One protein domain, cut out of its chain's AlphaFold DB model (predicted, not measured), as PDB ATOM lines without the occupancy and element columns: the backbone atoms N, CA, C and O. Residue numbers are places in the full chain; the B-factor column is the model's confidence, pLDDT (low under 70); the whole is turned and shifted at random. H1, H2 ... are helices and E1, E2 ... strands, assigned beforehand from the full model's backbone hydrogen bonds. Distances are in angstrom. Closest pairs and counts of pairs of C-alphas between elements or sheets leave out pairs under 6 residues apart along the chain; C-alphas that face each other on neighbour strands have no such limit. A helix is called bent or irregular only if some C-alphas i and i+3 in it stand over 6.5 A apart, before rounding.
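AT A GLANCE: This is residues 11 to 147 and 169 to 190 of the 211 residues of an uncharacterized protein of Bacteroides faecichinchillae (UniProt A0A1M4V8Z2). Two lobes make the model: in one, helix H4 lies slantwise over a small four-stranded sheet, and in the other, H1, H3, H2 and H5 form a loose helical group, joined in that order by contacts. Residues 52 to 57 stick out. The printed part has 159 residues, under half in named elements, in the order H1, H2, H3, E1, E2, E3, E4, H4, H5; the class is mixed, helices and strands. The sheet order is E1, E2, E3, E4, antiparallel throughout. The whole is only just compact, close to loose, with a radius of gyration of the C-alphas of 17.6 A and spans of 53 by 42 by 24 A.

IN THESE COORDINATES: H1, residues 22 to 31, begins at C-alpha 22, (-35.043, 40.032, -18.851), and is 13.4 A long; it is irregular, with C-alphas 23 and 26 lying 7.8 A apart. H2, residues 38 to 48, is 16.3 A long and only just irregular: C-alphas 39 and 42 are 6.7 A apart. H3 is residues 65 to 69. The strands are E1, residues 79 to 82, E2, 85 to 87, E3, 91 to 94, and E4, 108 to 111. H4, residues 127 to 141, is 20.6 A long. H5, residues 175 to 188, is 20.3 A long and ends at C-alpha 188, (-39.182, 24.247, -18.427).

HOW THE PARTS SIT: E1 to E4 form a meander, each strand the antiparallel neighbour of the one before, and each successive pair is a hairpin. N 79 and O 87 of E1 and E2 are 2.7 A apart, N 86 and O 93 of E2 and E3 2.9 A, and N 110 and O 92 of E4 and E3 2.8 A, each within hydrogen-bond range. H4 is on one face of the sheet, giving two layers, one of helix and one of strands, at a height over the sheet of 9.0 A. On the local plane it stands at 57 degrees to E3, slantwise to the strands; the C-alphas of Phe 93 and Leu 133, the closest of E3 and H4, are 6.6 A apart. H1, H2, H3 and H5 are not on the sheet. H1 touches H3, the closest C-alphas being those of Ser 24 and Leu 68, 5.1 A apart. H2 and H3 only just touch, with 3 pairs of C-alphas within 8 A; the closest, of Thr 44 and Phe 65, are 5.5 A apart. H2 touches H5 with C-alphas 42 and 178 closest at 7.0 A; they run the same way at a shallow tilt of 32 degrees, only just short of steep. In H3, H4 and H5 every O i to N i+4 pair is within hydrogen-bond range; H2 has 5 of 7, and H1 2 of 6, beside 5 of 7 O i to N i+3 pairs.

THE WHOLE: The two C-alphas farthest apart, of Met 124 and Val 190, are 54.3 A apart. Residues 148 to 168 are not printed; C-alphas 147 and 169 are 11.0 A apart across the cut. The links H2 to H3, E3 to E4 and E4 to H4 are long. The mean pLDDT of the printed part is 83.1; residues 144 to 147 and 169 to 190 are under 70, and H5 has a mean of 45.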
ATOM      1  N   GLY A  11      -9.973  40.213 -35.471       87.88
ATOM      2  CA  GLY A  11     -10.782  40.040 -36.681       87.88
ATOM      3  C   GLY A  11     -10.997  38.584 -37.112       87.88
ATOM      4  O   GLY A  11     -11.807  38.339 -38.003       87.88
ATOM      5  N   GLY A  12     -10.278  37.620 -36.530       84.88
ATOM      6  CA  GLY A  12     -10.475  36.195 -36.796       84.88
ATOM      7  C   GLY A  12     -11.278  35.450 -35.731       84.88
ATOM      8  O   GLY A  12     -11.942  34.474 -36.076       84.88
ATOM      9  N   GLY A  13     -11.234  35.901 -34.472       80.75
ATOM     10  CA  GLY A  13     -11.878  35.217 -33.340       80.75
ATOM     11  C   GLY A  13     -12.999  35.998 -32.650       80.75
ATOM     12  O   GLY A  13     -13.882  35.390 -32.048       80.75
ATOM     13  N   ARG A  14     -13.005  37.334 -32.736       87.44
ATOM     14  CA  ARG A  14     -14.001  38.182 -32.075       87.44
ATOM     15  C   ARG A  14     -15.197  38.402 -32.995       87.44
ATOM     16  O   ARG A  14     -15.081  39.001 -34.061       87.44
ATOM     17  N   VAL A  15     -16.357  37.929 -32.553       86.94
ATOM     18  CA  VAL A  15     -17.621  37.976 -33.298       86.94
ATOM     19  C   VAL A  15     -18.713  38.650 -32.467       86.94
ATOM     20  O   VAL A  15     -18.624  38.651 -31.237       86.94
ATOM     21  N   PRO A  16     -19.741  39.242 -33.101       85.88
ATOM     22  CA  PRO A  16     -20.900  39.731 -32.368       85.88
ATOM     23  C   PRO A  16     -21.621  38.571 -31.670       85.88
ATOM     24  O   PRO A  16     -21.892  37.534 -32.275       85.88
ATOM     25  N   ALA A  17     -21.961  38.779 -30.401       84.88
ATOM     26  CA  ALA A  17     -22.777  37.880 -29.600       84.88
ATOM     27  C   ALA A  17     -23.855  38.700 -28.887       84.88
ATOM     28  O   ALA A  17     -23.589  39.800 -28.402       84.88
ATOM     29  N   VAL A  18     -25.072  38.169 -28.845       85.75
ATOM     30  CA  VAL A  18     -26.236  38.809 -28.237       85.75
ATOM     31  C   VAL A  18     -26.849  37.811 -27.274       85.75
ATOM     32  O   VAL A  18     -27.168  36.684 -27.652       85.75
ATOM     33  N   VAL A  19     -27.005  38.245 -26.032       84.19
ATOM     34  CA  VAL A  19     -27.726  37.520 -24.991       84.19
ATOM     35  C   VAL A  19     -28.843  38.435 -24.531       84.19
ATOM     36  O   VAL A  19     -28.604  39.595 -24.207       84.19
ATOM     37  N   TYR A  20     -30.056  37.903 -24.512       85.12
ATOM     38  CA  TYR A  20     -31.193  38.543 -23.877       85.12
ATOM     39  C   TYR A  20     -31.618  37.653 -22.717       85.12
ATOM     40  O   TYR A  20     -31.678  36.438 -22.863       85.12
ATOM     41  N   TRP A  21     -31.858  38.245 -21.558       86.19
ATOM     42  CA  TRP A  21     -32.502  37.616 -20.419       86.19
ATOM     43  C   TRP A  21     -33.045  38.724 -19.528       86.19
ATOM     44  O   TRP A  21     -32.273  39.415 -18.870       86.19
ATOM     45  N   GLU A  22     -34.366  38.909 -19.520       86.25
ATOM     46  CA  GLU A  22     -35.043  40.032 -18.851       86.25
ATOM     47  C   GLU A  22     -34.561  40.245 -17.404       86.25
ATOM     48  O   GLU A  22     -34.245  41.358 -16.995       86.25
ATOM     49  N   ARG A  23     -34.366  39.156 -16.648       87.94
ATOM     50  CA  ARG A  23     -33.882  39.201 -15.255       87.94
ATOM     51  C   ARG A  23     -32.454  39.740 -15.089       87.94
ATOM     52  O   ARG A  23     -32.055  40.050 -13.973       87.94
ATOM     53  N   SER A  24     -31.691  39.828 -16.172       89.44
ATOM     54  CA  SER A  24     -30.302  40.289 -16.218       89.44
ATOM     55  C   SER A  24     -30.160  41.687 -16.832       89.44
ATOM     56  O   SER A  24     -29.029  42.143 -17.020       89.44
ATOM     57  N   GLU A  25     -31.255  42.385 -17.153       89.12
ATOM     58  CA  GLU A  25     -31.201  43.653 -17.894       89.12
ATOM     59  C   GLU A  25     -30.321  44.715 -17.219       89.12
ATOM     60  O   GLU A  25     -29.483  45.347 -17.866       89.12
ATOM     61  N   SER A  26     -30.408  44.830 -15.892       92.06
ATOM     62  CA  SER A  26     -29.573  45.737 -15.092       92.06
ATOM     63  C   SER A  26     -28.071  45.422 -15.156       92.06
ATOM     64  O   SER A  26     -27.245  46.290 -14.861       92.06
ATOM     65  N   ASN A  27     -27.698  44.211 -15.582       91.69
ATOM     66  CA  ASN A  27     -26.328  43.701 -15.596       91.69
ATOM     67  C   ASN A  27     -25.716  43.600 -17.002       91.69
ATOM     68  O   ASN A  27     -24.533  43.274 -17.129       91.69
ATOM     69  N   TYR A  28     -26.448  43.931 -18.073       88.19
ATOM     70  CA  TYR A  28     -25.938  43.819 -19.451       88.19
ATOM     71  C   TYR A  28     -24.657  44.622 -19.712       88.19
ATOM     72  O   TYR A  28     -23.822  44.217 -20.522       88.19
ATOM     73  N   LYS A  29     -24.449  45.731 -18.992       89.75
ATOM     74  CA  LYS A  29     -23.205  46.510 -19.077       89.75
ATOM     75  C   LYS A  29     -21.977  45.714 -18.621       89.75
ATOM     76  O   LYS A  29     -20.898  45.901 -19.168       89.75
ATOM     77  N   ASN A  30     -22.129  44.850 -17.622       89.81
ATOM     78  CA  ASN A  30     -21.039  44.000 -17.155       89.81
ATOM     79  C   ASN A  30     -20.741  42.921 -18.203       89.81
ATOM     80  O   ASN A  30     -19.589  42.740 -18.600       89.81
ATOM     81  N   LEU A  31     -21.800  42.296 -18.734       85.00
ATOM     82  CA  LEU A  31     -21.707  41.261 -19.761       85.00
ATOM     83  C   LEU A  31     -20.996  41.745 -21.032       85.00
ATOM     84  O   LEU A  31     -20.167  41.020 -21.573       85.00
ATOM     85  N   SER A  32     -21.260  42.973 -21.487       84.75
ATOM     86  CA  SER A  32     -20.651  43.515 -22.712       84.75
ATOM     87  C   SER A  32     -19.128  43.682 -22.634       84.75
ATOM     88  O   SER A  32     -18.466  43.763 -23.669       84.75
ATOM     89  N   SER A  33     -18.569  43.715 -21.421       86.44
ATOM     90  CA  SER A  33     -17.126  43.807 -21.167       86.44
ATOM     91  C   SER A  33     -16.479  42.484 -20.746       86.44
ATOM     92  O   SER A  33     -15.258  42.419 -20.607       86.44
ATOM     93  N   GLN A  34     -17.275  41.432 -20.536       93.25
ATOM     94  CA  GLN A  34     -16.787  40.127 -20.112       93.25
ATOM     95  C   GLN A  34     -16.141  39.386 -21.288       93.25
ATOM     96  O   GLN A  34     -16.747  39.219 -22.347       93.25
ATOM     97  N   VAL A  35     -14.933  38.858 -21.079       94.31
ATOM     98  CA  VAL A  35     -14.348  37.883 -22.007       94.31
ATOM     99  C   VAL A  35     -15.164  36.600 -21.917       94.31
ATOM    100  O   VAL A  35     -15.215  35.968 -20.858       94.31
ATOM    101  N   THR A  36     -15.816  36.250 -23.022       93.12
ATOM    102  CA  THR A  36     -16.682  35.077 -23.156       93.12
ATOM    103  C   THR A  36     -16.385  34.353 -24.459       93.12
ATOM    104  O   THR A  36     -15.913  34.949 -25.428       93.12
ATOM    105  N   GLY A  37     -16.681  33.060 -24.488       90.50
ATOM    106  CA  GLY A  37     -16.626  32.263 -25.701       90.50
ATOM    107  C   GLY A  37     -17.734  31.226 -25.757       90.50
ATOM    108  O   GLY A  37     -18.456  30.986 -24.793       90.50
ATOM    109  N   PHE A  38     -17.853  30.567 -26.907       89.62
ATOM    110  CA  PHE A  38     -18.885  29.555 -27.145       89.62
ATOM    111  C   PHE A  38     -18.885  28.426 -26.095       89.62
ATOM    112  O   PHE A  38     -19.942  27.935 -25.705       89.62
ATOM    113  N   VAL A  39     -17.702  28.058 -25.592       89.00
ATOM    114  CA  VAL A  39     -17.518  27.036 -24.547       89.00
ATOM    115  C   VAL A  39     -18.212  27.369 -23.220       89.00
ATOM    116  O   VAL A  39     -18.468  26.461 -22.435       89.00
ATOM    117  N   ASP A  40     -18.552  28.637 -22.974       93.75
ATOM    118  CA  ASP A  40     -19.176  29.095 -21.728       93.75
ATOM    119  C   ASP A  40     -20.702  28.856 -21.706       93.75
ATOM    120  O   ASP A  40     -21.325  28.881 -20.642       93.75
ATOM    121  N   ILE A  41     -21.334  28.579 -22.855       90.69
ATOM    122  CA  ILE A  41     -22.799  28.430 -22.957       90.69
ATOM    123  C   ILE A  41     -23.296  27.253 -22.112       90.69
ATOM    124  O   ILE A  41     -24.209  27.404 -21.303       90.69
ATOM    125  N   VAL A  42     -22.689  26.078 -22.281       90.19
ATOM    126  CA  VAL A  42     -23.114  24.846 -21.600       90.19
ATOM    127  C   VAL A  42     -22.986  24.948 -20.071       90.19
ATOM    128  O   VAL A  42     -23.988  24.694 -19.398       90.19
ATOM    129  N   PRO A  43     -21.829  25.328 -19.485       92.94
ATOM    130  CA  PRO A  43     -21.730  25.497 -18.035       92.94
ATOM    131  C   PRO A  43     -22.670  26.585 -17.496       92.94
ATOM    132  O   PRO A  43     -23.223  26.404 -16.415       92.94
ATOM    133  N   THR A  44     -22.922  27.659 -18.254       92.06
ATOM    134  CA  THR A  44     -23.884  28.706 -17.862       92.06
ATOM    135  C   THR A  44     -25.311  28.170 -17.798       92.06
ATOM    136  O   THR A  44     -26.001  28.360 -16.800       92.06
ATOM    137  N   VAL A  45     -25.755  27.449 -18.832       90.69
ATOM    138  CA  VAL A  45     -27.089  26.834 -18.864       90.69
ATOM    139  C   VAL A  45     -27.255  25.812 -17.743       90.69
ATOM    140  O   VAL A  45     -28.289  25.799 -17.080       90.69
ATOM    141  N   LYS A  46     -26.231  24.984 -17.499       89.81
ATOM    142  CA  LYS A  46     -26.222  23.999 -16.411       89.81
ATOM    143  C   LYS A  46     -26.463  24.660 -15.048       89.81
ATOM    144  O   LYS A  46     -27.254  24.151 -14.258       89.81
ATOM    145  N   GLU A  47     -25.815  25.795 -14.788       91.94
ATOM    146  CA  GLU A  47     -26.004  26.547 -13.544       91.94
ATOM    147  C   GLU A  47     -27.399  27.184 -13.455       91.94
ATOM    148  O   GLU A  47     -28.030  27.111 -12.402       91.94
ATOM    149  N   ILE A  48     -27.917  27.737 -14.561       89.81
ATOM    150  CA  ILE A  48     -29.271  28.319 -14.630       89.81
ATOM    151  C   ILE A  48     -30.340  27.297 -14.227       89.81
ATOM    152  O   ILE A  48     -31.227  27.622 -13.439       89.81
ATOM    153  N   ILE A  49     -30.253  26.065 -14.741       89.25
ATOM    154  CA  ILE A  49     -31.235  25.004 -14.454       89.25
ATOM    155  C   ILE A  49     -31.000  24.295 -13.113       89.25
ATOM    156  O   ILE A  49     -31.759  23.394 -12.761       89.25
ATOM    157  N   GLY A  50     -29.946  24.661 -12.375       88.25
ATOM    158  CA  GLY A  50     -29.600  24.033 -11.099       88.25
ATOM    159  C   GLY A  50     -29.112  22.584 -11.221       88.25
ATOM    160  O   GLY A  50     -29.238  21.817 -10.267       88.25
ATOM    161  N   ASP A  51     -28.564  22.183 -12.373       87.12
ATOM    162  CA  ASP A  51     -28.046  20.828 -12.567       87.12
ATOM    163  C   ASP A  51     -26.688  20.658 -11.865       87.12
ATOM    164  O   ASP A  51     -25.639  21.078 -12.357       87.12
ATOM    165  N   SER A  52     -26.703  19.977 -10.721       83.75
ATOM    166  CA  SER A  52     -25.527  19.702  -9.891       83.75
ATOM    167  C   SER A  52     -24.771  18.423 -10.268       83.75
ATOM    168  O   SER A  52     -23.827  18.045  -9.572       83.75
ATOM    169  N   ASN A  53     -25.134  17.749 -11.368       84.81
ATOM    170  CA  ASN A  53     -24.466  16.514 -11.772       84.81
ATOM    171  C   ASN A  53     -22.970  16.744 -12.016       84.81
ATOM    172  O   ASN A  53     -22.582  17.573 -12.846       84.81
ATOM    173  N   ILE A  54     -22.132  15.965 -11.336       77.75
ATOM    174  CA  ILE A  54     -20.681  16.005 -11.506       77.75
ATOM    175  C   ILE A  54     -20.327  15.305 -12.814       77.75
ATOM    176  O   ILE A  54     -20.666  14.142 -13.042       77.75
ATOM    177  N   LEU A  55     -19.622  16.019 -13.684       78.75
ATOM    178  CA  LEU A  55     -19.168  15.468 -14.949       78.75
ATOM    179  C   LEU A  55     -17.888  14.669 -14.750       78.75
ATOM    180  O   LEU A  55     -17.009  15.041 -13.977       78.75
ATOM    181  N   LYS A  56     -17.742  13.603 -15.538       80.50
ATOM    182  CA  LYS A  56     -16.489  12.838 -15.605       80.50
ATOM    183  C   LYS A  56     -15.321  13.664 -16.162       80.50
ATOM    184  O   LYS A  56     -14.173  13.272 -15.988       80.50
ATOM    185  N   ARG A  57     -15.608  14.763 -16.870       79.25
ATOM    186  CA  ARG A  57     -14.629  15.701 -17.433       79.25
ATOM    187  C   ARG A  57     -15.111  17.128 -17.229       79.25
ATOM    188  O   ARG A  57     -16.303  17.389 -17.371       79.25
ATOM    189  N   ALA A  58     -14.183  18.024 -16.915       83.25
ATOM    190  CA  ALA A  58     -14.470  19.448 -16.830       83.25
ATOM    191  C   ALA A  58     -14.812  20.018 -18.216       83.25
ATOM    192  O   ALA A  58     -14.348  19.503 -19.233       83.25
ATOM    193  N   TYR A  59     -15.623  21.073 -18.236       87.69
ATOM    194  CA  TYR A  59     -15.797  21.898 -19.427       87.69
ATOM    195  C   TYR A  59     -14.563  22.780 -19.641       87.69
ATOM    196  O   TYR A  59     -13.918  23.183 -18.674       87.69
ATOM    197  N   ASP A  60     -14.292  23.131 -20.897       86.38
ATOM    198  CA  ASP A  60     -13.264  24.125 -21.238       86.38
ATOM    199  C   ASP A  60     -13.711  25.560 -20.898       86.38
ATOM    200  O   ASP A  60     -12.891  26.461 -20.717       86.38
ATOM    201  N   GLY A  61     -15.027  25.779 -20.830       90.88
ATOM    202  CA  GLY A  61     -15.638  27.049 -20.455       90.88
ATOM    203  C   GLY A  61     -16.008  27.142 -18.980       90.88
ATOM    204  O   GLY A  61     -15.979  26.163 -18.232       90.88
ATOM    205  N   ILE A  62     -16.425  28.339 -18.585       94.00
ATOM    206  CA  ILE A  62     -16.939  28.644 -17.248       94.00
ATOM    207  C   ILE A  62     -18.360  29.184 -17.353       94.00
ATOM    208  O   ILE A  62     -18.773  29.688 -18.395       94.00
ATOM    209  N   SER A  63     -19.113  29.105 -16.263       94.56
ATOM    210  CA  SER A  63     -20.407  29.774 -16.210       94.56
ATOM    211  C   SER A  63     -20.228  31.287 -16.097       94.56
ATOM    212  O   SER A  63     -19.484  31.773 -15.244       94.56
ATOM    213  N   ILE A  64     -20.946  32.035 -16.934       95.50
ATOM    214  CA  ILE A  64     -21.058  33.498 -16.850       95.50
ATOM    215  C   ILE A  64     -22.313  33.935 -16.084       95.50
ATOM    216  O   ILE A  64     -22.613  35.125 -15.998       95.50
ATOM    217  N   PHE A  65     -23.055  32.986 -15.510       94.75
ATOM    218  CA  PHE A  65     -24.283  33.259 -14.771       94.75
ATOM    219  C   PHE A  65     -24.112  34.236 -13.598       94.75
ATOM    220  O   PHE A  65     -24.970  35.112 -13.462       94.75
ATOM    221  N   PRO A  66     -23.008  34.204 -12.822       95.94
ATOM    222  CA  PRO A  66     -22.769  35.210 -11.785       95.94
ATOM    223  C   PRO A  66     -22.720  36.647 -12.328       95.94
ATOM    224  O   PRO A  66     -23.134  37.582 -11.645       95.94
ATOM    225  N   VAL A  67     -22.260  36.843 -13.572       94.94
ATOM    226  CA  VAL A  67     -22.267  38.159 -14.237       94.94
ATOM    227  C   VAL A  67     -23.690  38.558 -14.625       94.94
ATOM    228  O   VAL A  67     -24.081  39.705 -14.425       94.94
ATOM    229  N   LEU A  68     -24.482  37.610 -15.137       90.62
ATOM    230  CA  LEU A  68     -25.881  37.836 -15.521       90.62
ATOM    231  C   LEU A  68     -26.769  38.169 -14.309       90.62
ATOM    232  O   LEU A  68     -27.605  39.068 -14.364       90.62
ATOM    233  N   LYS A  69     -26.554  37.491 -13.177       92.75
ATOM    234  CA  LYS A  69     -27.238  37.786 -11.909       92.75
ATOM    235  C   LYS A  69     -26.792  39.095 -11.260       92.75
ATOM    236  O   LYS A  69     -27.548  39.671 -10.484       92.75
ATOM    237  N   GLY A  70     -25.598  39.579 -11.598       93.25
ATOM    238  CA  GLY A  70     -25.002  40.754 -10.964       93.25
ATOM    239  C   GLY A  70     -24.271  40.437  -9.659       93.25
ATOM    240  O   GLY A  70     -23.882  41.362  -8.948       93.25
ATOM    241  N   ASP A  71     -24.033  39.155  -9.367       95.19
ATOM    242  CA  ASP A  71     -23.241  38.698  -8.217       95.19
ATOM    243  C   ASP A  71     -21.770  39.125  -8.358       95.19
ATOM    244  O   ASP A  71     -21.078  39.385  -7.373       95.19
ATOM    245  N   THR A  72     -21.289  39.246  -9.599       95.31
ATOM    246  CA  THR A  72     -19.997  39.858  -9.922       95.31
ATOM    247  C   THR A  72     -20.096  40.765 -11.145       95.31
ATOM    248  O   THR A  72     -20.897  40.549 -12.053       95.31
ATOM    249  N   LYS A  73     -19.237  41.790 -11.200       94.19
ATOM    250  CA  LYS A  73     -19.119  42.676 -12.370       94.19
ATOM    251  C   LYS A  73     -18.302  42.058 -13.501       94.19
ATOM    252  O   LYS A  73     -18.471  42.447 -14.649       94.19
ATOM    253  N   CYS A  74     -17.366  41.173 -13.176       94.69
ATOM    254  CA  CYS A  74     -16.487  40.540 -14.147       94.69
ATOM    255  C   CYS A  74     -15.871  39.287 -13.529       94.69
ATOM    256  O   CYS A  74     -15.585  39.246 -12.331       94.69
ATOM    257  N   ILE A  75     -15.658  38.278 -14.359       96.00
ATOM    258  CA  ILE A  75     -14.875  37.098 -14.039       96.00
ATOM    259  C   ILE A  75     -13.513  37.276 -14.701       96.00
ATOM    260  O   ILE A  75     -13.423  37.319 -15.934       96.00
ATOM    261  N   ASP A  76     -12.474  37.389 -13.879       94.62
ATOM    262  CA  ASP A  76     -11.100  37.405 -14.363       94.62
ATOM    263  C   ASP A  76     -10.722  36.014 -14.881       94.62
ATOM    264  O   ASP A  76     -10.916  35.005 -14.197       94.62
ATOM    265  N   ARG A  77     -10.254  35.953 -16.127       94.19
ATOM    266  CA  ARG A  77      -9.902  34.701 -16.796       94.19
ATOM    267  C   ARG A  77      -8.911  34.927 -17.920       94.19
ATOM    268  O   ARG A  77      -9.001  35.910 -18.649       94.19
ATOM    269  N   ASP A  78      -8.078  33.921 -18.146       95.31
ATOM    270  CA  ASP A  78      -7.339  33.763 -19.391       95.31
ATOM    271  C   ASP A  78      -8.094  32.787 -20.303       95.31
ATOM    272  O   ASP A  78      -8.408  31.655 -19.930       95.31
ATOM    273  N   PHE A  79      -8.443  33.247 -21.498       93.56
ATOM    274  CA  PHE A  79      -9.167  32.496 -22.512       93.56
ATOM    275  C   PHE A  79      -8.185  32.038 -23.591       93.56
ATOM    276  O   PHE A  79      -7.703  32.841 -24.389       93.56
ATOM    277  N   TYR A  80      -7.868  30.746 -23.614       92.56
ATOM    278  CA  TYR A  80      -7.027  30.158 -24.655       92.56
ATOM    279  C   TYR A  80      -7.817  30.024 -25.966       92.56
ATOM    280  O   TYR A  80      -8.934  29.513 -25.974       92.56
ATOM    281  N   LEU A  81      -7.245  30.516 -27.066       89.31
ATOM    282  CA  LEU A  81      -7.885  30.595 -28.385       89.31
ATOM    283  C   LEU A  81      -7.432  29.487 -29.347       89.31
ATOM    284  O   LEU A  81      -7.957  29.402 -30.456       89.31
ATOM    285  N   GLY A  82      -6.476  28.646 -28.942       87.06
ATOM    286  CA  GLY A  82      -5.787  27.724 -29.844       87.06
ATOM    287  C   GLY A  82      -4.526  28.336 -30.456       87.06
ATOM    288  O   GLY A  82      -4.309  29.547 -30.387       87.06
ATOM    289  N   CYS A  83      -3.693  27.483 -31.059       87.75
ATOM    290  CA  CYS A  83      -2.508  27.869 -31.837       87.75
ATOM    291  C   CYS A  83      -1.573  28.852 -31.104       87.75
ATOM    292  O   CYS A  83      -1.077  29.808 -31.700       87.75
ATOM    293  N   GLY A  84      -1.359  28.651 -29.801       90.81
ATOM    294  CA  GLY A  84      -0.482  29.510 -29.008       90.81
ATOM    295  C   GLY A  84      -1.000  30.937 -28.802       90.81
ATOM    296  O   GLY A  84      -0.191  31.853 -28.658       90.81
ATOM    297  N   ALA A  85      -2.318  31.147 -28.798       93.94
ATOM    298  CA  ALA A  85      -2.923  32.435 -28.480       93.94
ATOM    299  C   ALA A  85      -3.793  32.373 -27.219       93.94
ATOM    300  O   ALA A  85      -4.568  31.439 -27.010       93.94
ATOM    301  N   VAL A  86      -3.693  33.403 -26.384       95.75
ATOM    302  CA  VAL A  86      -4.480  33.561 -25.157       95.75
ATOM    303  C   VAL A  86      -4.903  35.014 -24.995       95.75
ATOM    304  O   VAL A  86      -4.136  35.930 -25.286       95.75
ATOM    305  N   VAL A  87      -6.133  35.229 -24.540       95.69
ATOM    306  CA  VAL A  87      -6.716  36.557 -24.358       95.69
ATOM    307  C   VAL A  87      -7.383  36.682 -22.997       95.69
ATOM    308  O   VAL A  87      -8.051  35.764 -22.533       95.69
ATOM    309  N   ASN A  88      -7.230  37.834 -22.363       95.44
ATOM    310  CA  ASN A  88      -8.026  38.238 -21.216       95.44
ATOM    311  C   ASN A  88      -8.535  39.668 -21.423       95.44
ATOM    312  O   ASN A  88      -8.501  40.201 -22.532       95.44
ATOM    313  N   LYS A  89      -9.079  40.266 -20.364       93.81
ATOM    314  CA  LYS A  89      -9.673  41.602 -20.425       93.81
ATOM    315  C   LYS A  89      -8.667  42.682 -20.835       93.81
ATOM    316  O   LYS A  89      -9.037  43.614 -21.546       93.81
ATOM    317  N   ASP A  90      -7.431  42.567 -20.368       95.12
ATOM    318  CA  ASP A  90      -6.425  43.622 -20.465       95.12
ATOM    319  C   ASP A  90      -5.379  43.330 -21.545       95.12
ATOM    320  O   ASP A  90      -4.883  44.249 -22.197       95.12
ATOM    321  N   TYR A  91      -5.072  42.054 -21.775       96.94
ATOM    322  CA  TYR A  91      -3.968  41.617 -22.615       96.94
ATOM    323  C   TYR A  91      -4.345  40.473 -23.543       96.94
ATOM    324  O   TYR A  91      -5.176  39.614 -23.238       96.94
ATOM    325  N   LYS A  92      -3.620  40.411 -24.655       96.88
ATOM    326  CA  LYS A  92      -3.611  39.259 -25.547       96.88
ATOM    327  C   LYS A  92      -2.196  38.893 -25.912       96.88
ATOM    328  O   LYS A  92      -1.421  39.754 -26.312       96.88
ATOM    329  N   PHE A  93      -1.875  37.616 -25.803       97.31
ATOM    330  CA  PHE A  93      -0.580  37.087 -26.187       97.31
ATOM    331  C   PHE A  93      -0.741  36.107 -27.347       97.31
ATOM    332  O   PHE A  93      -1.624  35.251 -27.324       97.31
ATOM    333  N   ILE A  94       0.118  36.255 -28.353       96.00
ATOM    334  CA  ILE A  94       0.239  35.358 -29.495       96.00
ATOM    335  C   ILE A  94       1.699  34.918 -29.600       96.00
ATOM    336  O   ILE A  94       2.596  35.734 -29.838       96.00
ATOM    337  N   LYS A  95       1.925  33.616 -29.434       95.25
ATOM    338  CA  LYS A  95       3.236  32.986 -29.572       95.25
ATOM    339  C   LYS A  95       3.673  32.997 -31.033       95.25
ATOM    340  O   LYS A  95       2.901  32.623 -31.918       95.25
ATOM    341  N   LYS A  96       4.928  33.372 -31.287       94.56
ATOM    342  CA  LYS A  96       5.468  33.527 -32.648       94.56
ATOM    343  C   LYS A  96       5.328  32.257 -33.503       94.56
ATOM    344  O   LYS A  96       4.944  32.332 -34.666       94.56
ATOM    345  N   ASP A  97       5.570  31.098 -32.888       91.12
ATOM    346  CA  ASP A  97       5.576  29.783 -33.539       91.12
ATOM    347  C   ASP A  97       4.212  29.072 -33.435       91.12
ATOM    348  O   ASP A  97       4.094  27.903 -33.793       91.12
ATOM    349  N   GLY A  98       3.185  29.751 -32.908       87.88
ATOM    350  CA  GLY A  98       1.868  29.165 -32.665       87.88
ATOM    351  C   GLY A  98       1.060  28.949 -33.947       87.88
ATOM    352  O   GLY A  98       0.662  27.826 -34.253       87.88
ATOM    353  N   ASN A  99       0.853  30.011 -34.734       89.62
ATOM    354  CA  ASN A  99       0.202  29.931 -36.043       89.62
ATOM    355  C   ASN A  99       1.125  30.459 -37.156       89.62
ATOM    356  O   ASN A  99       1.291  31.678 -37.296       89.62
ATOM    357  N   PRO A 100       1.638  29.581 -38.036       87.25
ATOM    358  CA  PRO A 100       2.493  29.978 -39.155       87.25
ATOM    359  C   PRO A 100       1.856  31.006 -40.099       87.25
ATOM    360  O   PRO A 100       2.558  31.801 -40.710       87.25
ATOM    361  N   LYS A 101       0.519  31.062 -40.201       86.44
ATOM    362  CA  LYS A 101      -0.185  32.023 -41.076       86.44
ATOM    363  C   LYS A 101      -0.066  33.475 -40.617       86.44
ATOM    364  O   LYS A 101      -0.433  34.384 -41.371       86.44
ATOM    365  N   LEU A 102       0.382  33.705 -39.385       87.75
ATOM    366  CA  LEU A 102       0.619  35.045 -38.871       87.75
ATOM    367  C   LEU A 102       1.979  35.605 -39.290       87.75
ATOM    368  O   LEU A 102       2.103  36.829 -39.331       87.75
ATOM    369  N   ASN A 103       2.946  34.744 -39.642       88.62
ATOM    370  CA  ASN A 103       4.323  35.122 -39.984       88.62
ATOM    371  C   ASN A 103       4.933  36.105 -38.966       88.62
ATOM    372  O   ASN A 103       5.498  37.133 -39.340       88.62
ATOM    373  N   LEU A 104       4.754  35.826 -37.672       92.38
ATOM    374  CA  LEU A 104       5.316  36.650 -36.606       92.38
ATOM    375  C   LEU A 104       6.832  36.445 -36.527       92.38
ATOM    376  O   LEU A 104       7.317  35.317 -36.540       92.38
ATOM    377  N   THR A 105       7.585  37.539 -36.417       92.75
ATOM    378  CA  THR A 105       9.044  37.502 -36.213       92.75
ATOM    379  C   THR A 105       9.422  37.297 -34.747       92.75
ATOM    380  O   THR A 105      10.516  36.829 -34.443       92.75
ATOM    381  N   GLU A 106       8.521  37.656 -33.837       94.88
ATOM    382  CA  GLU A 106       8.694  37.605 -32.390       94.88
ATOM    383  C   GLU A 106       7.342  37.416 -31.698       94.88
ATOM    384  O   GLU A 106       6.282  37.566 -32.312       94.88
ATOM    385  N   ASP A 107       7.393  37.088 -30.412       96.25
ATOM    386  CA  ASP A 107       6.220  36.973 -29.556       96.25
ATOM    387  C   ASP A 107       5.476  38.312 -29.469       96.25
ATOM    388  O   ASP A 107       6.068  39.372 -29.221       96.25
ATOM    389  N   PHE A 108       4.160  38.263 -29.675       96.69
ATOM    390  CA  PHE A 108       3.341  39.459 -29.818       96.69
ATOM    391  C   PHE A 108       2.382  39.600 -28.642       96.69
ATOM    392  O   PHE A 108       1.456  38.803 -28.485       96.69
ATOM    393  N   LEU A 109       2.583  40.642 -27.836       97.56
ATOM    394  CA  LEU A 109       1.682  41.011 -26.751       97.56
ATOM    395  C   LEU A 109       0.924  42.283 -27.125       97.56
ATOM    396  O   LEU A 109       1.525  43.299 -27.467       97.56
ATOM    397  N   VAL A 110      -0.396  42.236 -27.022       96.88
ATOM    398  CA  VAL A 110      -1.285  43.392 -27.119       96.88
ATOM    399  C   VAL A 110      -1.658  43.816 -25.707       96.88
ATOM    400  O   VAL A 110      -2.067  42.983 -24.899       96.88
ATOM    401  N   ASP A 111      -1.558  45.113 -25.444       96.62
ATOM    402  CA  ASP A 111      -2.169  45.780 -24.299       96.62
ATOM    403  C   ASP A 111      -3.430  46.492 -24.807       96.62
ATOM    404  O   ASP A 111      -3.343  47.459 -25.566       96.62
ATOM    405  N   TYR A 112      -4.614  46.003 -24.436       94.25
ATOM    406  CA  TYR A 112      -5.875  46.549 -24.941       94.25
ATOM    407  C   TYR A 112      -6.216  47.926 -24.376       94.25
ATOM    408  O   TYR A 112      -7.022  48.640 -24.979       94.25
ATOM    409  N   GLN A 113      -5.621  48.317 -23.247       92.56
ATOM    410  CA  GLN A 113      -5.844  49.638 -22.666       92.56
ATOM    411  C   GLN A 113      -5.194  50.717 -23.537       92.56
ATOM    412  O   GLN A 113      -5.758  51.796 -23.722       92.56
ATOM    413  N   THR A 114      -4.026  50.412 -24.108       94.19
ATOM    414  CA  THR A 114      -3.267  51.350 -24.948       94.19
ATOM    415  C   THR A 114      -3.442  51.117 -26.450       94.19
ATOM    416  O   THR A 114      -3.269  52.052 -27.238       94.19
ATOM    417  N   ASP A 115      -3.807  49.903 -26.866       94.69
ATOM    418  CA  ASP A 115      -3.908  49.511 -28.271       94.69
ATOM    419  C   ASP A 115      -5.060  48.519 -28.552       94.69
ATOM    420  O   ASP A 115      -4.844  47.345 -28.870       94.69
ATOM    421  N   PRO A 116      -6.321  48.992 -28.543       91.62
ATOM    422  CA  PRO A 116      -7.498  48.159 -28.814       91.62
ATOM    423  C   PRO A 116      -7.570  47.601 -30.248       91.62
ATOM    424  O   PRO A 116      -8.472  46.827 -30.568       91.62
ATOM    425  N   TYR A 117      -6.663  48.013 -31.141       93.94
ATOM    426  CA  TYR A 117      -6.643  47.602 -32.545       93.94
ATOM    427  C   TYR A 117      -5.459  46.695 -32.902       93.94
ATOM    428  O   TYR A 117      -5.263  46.430 -34.091       93.94
ATOM    429  N   GLU A 118      -4.702  46.220 -31.906       94.81
ATOM    430  CA  GLU A 118      -3.612  45.246 -32.058       94.81
ATOM    431  C   GLU A 118      -2.536  45.695 -33.071       94.81
ATOM    432  O   GLU A 118      -2.071  44.915 -33.903       94.81
ATOM    433  N   ARG A 119      -2.168  46.977 -33.072       93.44
ATOM    434  CA  ARG A 119      -1.204  47.588 -34.000       93.44
ATOM    435  C   ARG A 119       0.245  47.514 -33.521       93.44
ATOM    436  O   ARG A 119       1.141  47.519 -34.364       93.44
ATOM    437  N   LYS A 120       0.494  47.492 -32.213       94.44
ATOM    438  CA  LYS A 120       1.819  47.615 -31.593       94.44
ATOM    439  C   LYS A 120       2.113  46.422 -30.692       94.44
ATOM    440  O   LYS A 120       1.231  45.928 -30.000       94.44
ATOM    441  N   ASN A 121       3.373  45.995 -30.697       95.75
ATOM    442  CA  ASN A 121       3.856  44.964 -29.792       95.75
ATOM    443  C   ASN A 121       4.247  45.594 -28.446       95.75
ATOM    444  O   ASN A 121       5.097  46.484 -28.403       95.75
ATOM    445  N   ALA A 122       3.631  45.140 -27.357       95.44
ATOM    446  CA  ALA A 122       3.863  45.616 -25.996       95.44
ATOM    447  C   ALA A 122       4.792  44.693 -25.180       95.44
ATOM    448  O   ALA A 122       4.985  44.936 -23.985       95.44
ATOM    449  N   SER A 123       5.374  43.657 -25.801       92.44
ATOM    450  CA  SER A 123       6.154  42.609 -25.122       92.44
ATOM    451  C   SER A 123       7.328  43.148 -24.294       92.44
ATOM    452  O   SER A 123       7.499  42.724 -23.153       92.44
ATOM    453  N   MET A 124       8.094  44.121 -24.810       90.19
ATOM    454  CA  MET A 124       9.288  44.653 -24.123       90.19
ATOM    455  C   MET A 124       8.982  45.304 -22.765       90.19
ATOM    456  O   MET A 124       9.796  45.234 -21.854       90.19
ATOM    457  N   ASN A 125       7.810  45.924 -22.612       89.06
ATOM    458  CA  ASN A 125       7.458  46.660 -21.392       89.06
ATOM    459  C   ASN A 125       6.660  45.811 -20.388       89.06
ATOM    460  O   ASN A 125       6.360  46.282 -19.295       89.06
ATOM    461  N   ASN A 126       6.300  44.576 -20.750       92.69
ATOM    462  CA  ASN A 126       5.339  43.746 -20.019       92.69
ATOM    463  C   ASN A 126       5.825  42.295 -19.854       92.69
ATOM    464  O   ASN A 126       5.034  41.350 -19.891       92.69
ATOM    465  N   GLU A 127       7.131  42.093 -19.653       93.12
ATOM    466  CA  GLU A 127       7.741  40.755 -19.603       93.12
ATOM    467  C   GLU A 127       7.097  39.809 -18.576       93.12
ATOM    468  O   GLU A 127       6.992  38.606 -18.815       93.12
ATOM    469  N   GLN A 128       6.667  40.329 -17.423       94.75
ATOM    470  CA  GLN A 128       6.020  39.518 -16.384       94.75
ATOM    471  C   GLN A 128       4.674  38.958 -16.861       94.75
ATOM    472  O   GLN A 128       4.378  37.780 -16.649       94.75
ATOM    473  N   ILE A 129       3.881  39.782 -17.549       95.06
ATOM    474  CA  ILE A 129       2.582  39.390 -18.109       95.06
ATOM    475  C   ILE A 129       2.788  38.388 -19.243       95.06
ATOM    476  O   ILE A 129       2.097  37.371 -19.285       95.06
ATOM    477  N   LEU A 130       3.775  38.638 -20.110       93.88
ATOM    478  CA  LEU A 130       4.152  37.728 -21.187       93.88
ATOM    479  C   LEU A 130       4.495  36.335 -20.636       93.88
ATOM    480  O   LEU A 130       3.913  35.346 -21.069       93.88
ATOM    481  N   LYS A 131       5.370  36.257 -19.621       95.31
ATOM    482  CA  LYS A 131       5.759  34.989 -18.975       95.31
ATOM    483  C   LYS A 131       4.562  34.254 -18.370       95.31
ATOM    484  O   LYS A 131       4.449  33.043 -18.535       95.31
ATOM    485  N   ARG A 132       3.649  34.972 -17.708       96.31
ATOM    486  CA  ARG A 132       2.421  34.393 -17.140       96.31
ATOM    487  C   ARG A 132       1.522  33.802 -18.227       96.31
ATOM    488  O   ARG A 132       1.092  32.661 -18.112       96.31
ATOM    489  N   LEU A 133       1.255  34.561 -19.291       96.00
ATOM    490  CA  LEU A 133       0.403  34.118 -20.400       96.00
ATOM    491  C   LEU A 133       1.035  32.971 -21.199       96.00
ATOM    492  O   LEU A 133       0.330  32.084 -21.674       96.00
ATOM    493  N   TYR A 134       2.361  32.945 -21.287       95.00
ATOM    494  CA  TYR A 134       3.097  31.840 -21.884       95.00
ATOM    495  C   TYR A 134       2.875  30.521 -21.127       95.00
ATOM    496  O   TYR A 134       2.568  29.508 -21.750       95.00
ATOM    497  N   GLN A 135       2.910  30.539 -19.789       94.75
ATOM    498  CA  GLN A 135       2.597  29.354 -18.969       94.75
ATOM    499  C   GLN A 135       1.164  28.851 -19.186       94.75
ATOM    500  O   GLN A 135       0.912  27.646 -19.149       94.75
ATOM    501  N   VAL A 136       0.216  29.764 -19.428       92.81
ATOM    502  CA  VAL A 136      -1.162  29.390 -19.767       92.81
ATOM    503  C   VAL A 136      -1.191  28.623 -21.087       92.81
ATOM    504  O   VAL A 136      -1.798  27.559 -21.150       92.81
ATOM    505  N   ILE A 137      -0.506  29.118 -22.118       91.75
ATOM    506  CA  ILE A 137      -0.418  28.436 -23.414       91.75
ATOM    507  C   ILE A 137       0.212  27.050 -23.274       91.75
ATOM    508  O   ILE A 137      -0.370  26.091 -23.762       91.75
ATOM    509  N   GLU A 138       1.336  26.907 -22.566       90.00
ATOM    510  CA  GLU A 138       1.992  25.597 -22.399       90.00
ATOM    511  C   GLU A 138       1.075  24.555 -21.749       90.00
ATOM    512  O   GLU A 138       1.072  23.381 -22.133       90.00
ATOM    513  N   LYS A 139       0.242  24.985 -20.798       88.50
ATOM    514  CA  LYS A 139      -0.753  24.114 -20.173       88.50
ATOM    515  C   LYS A 139      -1.779  23.585 -21.183       88.50
ATOM    516  O   LYS A 139      -2.195  22.438 -21.056       88.50
ATOM    517  N   TYR A 140      -2.215  24.403 -22.142       84.12
ATOM    518  CA  TYR A 140      -3.257  24.019 -23.100       84.12
ATOM    519  C   TYR A 140      -2.697  23.358 -24.369       84.12
ATOM    520  O   TYR A 140      -3.299  22.406 -24.855       84.12
ATOM    521  N   ASP A 141      -1.524  23.775 -24.856       77.38
ATOM    522  CA  ASP A 141      -0.851  23.182 -26.025       77.38
ATOM    523  C   ASP A 141      -0.462  21.709 -25.795       77.38
ATOM    524  O   ASP A 141      -0.319  20.937 -26.741       77.38
ATOM    525  N   THR A 142      -0.293  21.303 -24.535       75.69
ATOM    526  CA  THR A 142       0.032  19.918 -24.157       75.69
ATOM    527  C   THR A 142      -1.190  18.998 -24.096       75.69
ATOM    528  O   THR A 142      -1.038  17.787 -23.913       75.69
ATOM    529  N   ILE A 143      -2.407  19.529 -24.268       77.69
ATOM    530  CA  ILE A 143      -3.630  18.726 -24.259       77.69
ATOM    531  C   ILE A 143      -3.749  17.976 -25.586       77.69
ATOM    532  O   ILE A 143      -3.925  18.568 -26.648       77.69
ATOM    533  N   MET A 144      -3.712  16.647 -25.515       64.56
ATOM    534  CA  MET A 144      -3.959  15.787 -26.670       64.56
ATOM    535  C   MET A 144      -5.423  15.336 -26.708       64.56
ATOM    536  O   MET A 144      -5.959  14.900 -25.680       64.56
ATOM    537  N   PRO A 145      -6.089  15.389 -27.875       64.06
ATOM    538  CA  PRO A 145      -7.433  14.858 -28.000       64.06
ATOM    539  C   PRO A 145      -7.406  13.329 -27.856       64.06
ATOM    540  O   PRO A 145      -6.538  12.647 -28.394       64.06
ATOM    541  N   LEU A 146      -8.392  12.769 -27.145       59.12
ATOM    542  CA  LEU A 146      -8.516  11.312 -26.977       59.12
ATOM    543  C   LEU A 146      -8.747  10.590 -28.315       59.12
ATOM    544  O   LEU A 146      -8.373   9.433 -28.478       59.12
ATOM    545  N   VAL A 147      -9.405  11.274 -29.248       66.94
ATOM    546  CA  VAL A 147      -9.649  10.799 -30.606       66.94
ATOM    547  C   VAL A 147      -8.945  11.770 -31.549       66.94
ATOM    548  O   VAL A 147      -9.287  12.954 -31.513       66.94
ATOM    549  N   ALA A 169      -7.153  21.238 -31.340       32.16
ATOM    550  CA  ALA A 169      -8.203  21.675 -30.408       32.16
ATOM    551  C   ALA A 169      -9.585  21.193 -30.894       32.16
ATOM    552  O   ALA A 169     -10.374  21.971 -31.441       32.16
ATOM    553  N   LEU A 170      -9.904  19.913 -30.663       29.83
ATOM    554  CA  LEU A 170     -11.187  19.336 -31.073       29.83
ATOM    555  C   LEU A 170     -12.280  19.705 -30.073       29.83
ATOM    556  O   LEU A 170     -12.629  18.916 -29.195       29.83
ATOM    557  N   ILE A 171     -12.889  20.877 -30.240       31.52
ATOM    558  CA  ILE A 171     -14.206  21.151 -29.655       31.52
ATOM    559  C   ILE A 171     -15.248  20.437 -30.529       31.52
ATOM    560  O   ILE A 171     -15.939  21.046 -31.341       31.52
ATOM    561  N   ILE A 172     -15.381  19.116 -30.368       28.25
ATOM    562  CA  ILE A 172     -16.637  18.422 -30.686       28.25
ATOM    563  C   ILE A 172     -17.434  18.359 -29.388       28.25
ATOM    564  O   ILE A 172     -17.482  17.347 -28.690       28.25
ATOM    565  N   LEU A 173     -18.102  19.466 -29.066       31.80
ATOM    566  CA  LEU A 173     -19.344  19.356 -28.318       31.80
ATOM    567  C   LEU A 173     -20.354  18.761 -29.291       31.80
ATOM    568  O   LEU A 173     -20.701  19.364 -30.305       31.80
ATOM    569  N   ASN A 174     -20.755  17.526 -29.013       29.64
ATOM    570  CA  ASN A 174     -21.750  16.801 -29.782       29.64
ATOM    571  C   ASN A 174     -23.003  17.692 -29.878       29.64
ATOM    572  O   ASN A 174     -23.673  17.920 -28.872       29.64
ATOM    573  N   ILE A 175     -23.273  18.255 -31.060       35.12
ATOM    574  CA  ILE A 175     -24.308  19.283 -31.288       35.12
ATOM    575  C   ILE A 175     -25.675  18.815 -30.758       35.12
ATOM    576  O   ILE A 175     -26.457  19.611 -30.247       35.12
ATOM    577  N   SER A 176     -25.923  17.503 -30.784       33.19
ATOM    578  CA  SER A 176     -27.126  16.876 -30.234       33.19
ATOM    579  C   SER A 176     -27.261  17.014 -28.706       33.19
ATOM    580  O   SER A 176     -28.372  17.190 -28.212       33.19
ATOM    581  N   PHE A 177     -26.157  17.006 -27.950       40.12
ATOM    582  CA  PHE A 177     -26.172  17.171 -26.492       40.12
ATOM    583  C   PHE A 177     -26.485  18.616 -26.087       40.12
ATOM    584  O   PHE A 177     -27.329  18.851 -25.224       40.12
ATOM    585  N   VAL A 178     -25.868  19.588 -26.770       46.00
ATOM    586  CA  VAL A 178     -26.159  21.018 -26.572       46.00
ATOM    587  C   VAL A 178     -27.619  21.308 -26.926       46.00
ATOM    588  O   VAL A 178     -28.315  21.974 -26.165       46.00
ATOM    589  N   TYR A 179     -28.116  20.728 -28.024       46.31
ATOM    590  CA  TYR A 179     -29.518  20.837 -28.420       46.31
ATOM    591  C   TYR A 179     -30.473  20.254 -27.367       46.31
ATOM    592  O   TYR A 179     -31.451  20.903 -27.015       46.31
ATOM    593  N   SER A 180     -30.174  19.075 -26.807       43.62
ATOM    594  CA  SER A 180     -31.001  18.452 -25.761       43.62
ATOM    595  C   SER A 180     -31.036  19.264 -24.464       43.62
ATOM    596  O   SER A 180     -32.087  19.346 -23.829       43.62
ATOM    597  N   MET A 181     -29.916  19.876 -24.061       50.62
ATOM    598  CA  MET A 181     -29.874  20.754 -22.886       50.62
ATOM    599  C   MET A 181     -30.679  22.035 -23.112       50.62
ATOM    600  O   MET A 181     -31.492  22.399 -22.267       50.62
ATOM    601  N   ILE A 182     -30.496  22.690 -24.262       52.34
ATOM    602  CA  ILE A 182     -31.248  23.900 -24.614       52.34
ATOM    603  C   ILE A 182     -32.747  23.583 -24.728       52.34
ATOM    604  O   ILE A 182     -33.571  24.327 -24.207       52.34
ATOM    605  N   ALA A 183     -33.119  22.448 -25.325       48.16
ATOM    606  CA  ALA A 183     -34.511  22.007 -25.410       48.16
ATOM    607  C   ALA A 183     -35.140  21.748 -24.029       48.16
ATOM    608  O   ALA A 183     -36.308  22.073 -23.829       48.16
ATOM    609  N   SER A 184     -34.375  21.230 -23.060       45.03
ATOM    610  CA  SER A 184     -34.842  21.062 -21.675       45.03
ATOM    611  C   SER A 184     -35.066  22.397 -20.958       45.03
ATOM    612  O   SER A 184     -35.981  22.490 -20.142       45.03
ATOM    613  N   VAL A 185     -34.266  23.429 -21.255       49.19
ATOM    614  CA  VAL A 185     -34.501  24.803 -20.768       49.19
ATOM    615  C   VAL A 185     -35.785  25.357 -21.379       49.19
ATOM    616  O   VAL A 185     -36.647  25.848 -20.658       49.19
ATOM    617  N   ILE A 186     -35.949  25.205 -22.697       46.25
ATOM    618  CA  ILE A 186     -37.140  25.662 -23.425       46.25
ATOM    619  C   ILE A 186     -38.405  24.976 -22.891       46.25
ATOM    620  O   ILE A 186     -39.422  25.640 -22.731       46.25
ATOM    621  N   GLN A 187     -38.357  23.676 -22.578       42.56
ATOM    622  CA  GLN A 187     -39.504  22.934 -22.038       42.56
ATOM    623  C   GLN A 187     -39.875  23.330 -20.602       42.56
ATOM    624  O   GLN A 187     -41.057  23.278 -20.262       42.56
ATOM    625  N   ASN A 188     -38.911  23.758 -19.782       44.53
ATOM    626  CA  ASN A 188     -39.182  24.247 -18.427       44.53
ATOM    627  C   ASN A 188     -39.621  25.726 -18.386       44.53
ATOM    628  O   ASN A 188     -40.224  26.139 -17.400       44.53
ATOM    629  N   GLU A 189     -39.389  26.509 -19.450       42.66
ATOM    630  CA  GLU A 189     -39.742  27.939 -19.530       42.66
ATOM    631  C   GLU A 189     -40.510  28.318 -20.822       42.66
ATOM    632  O   GLU A 189     -40.217  29.327 -21.464       42.66
ATOM    633  N   VAL A 190     -41.512  27.531 -21.246       38.22
ATOM    634  CA  VAL A 190     -42.261  27.800 -22.496       38.22
ATOM    635  C   VAL A 190     -43.055  29.117 -22.426       38.22
ATOM    636  O   VAL A 190     -44.213  29.141 -22.008       38.22
TER     637      VAL A 190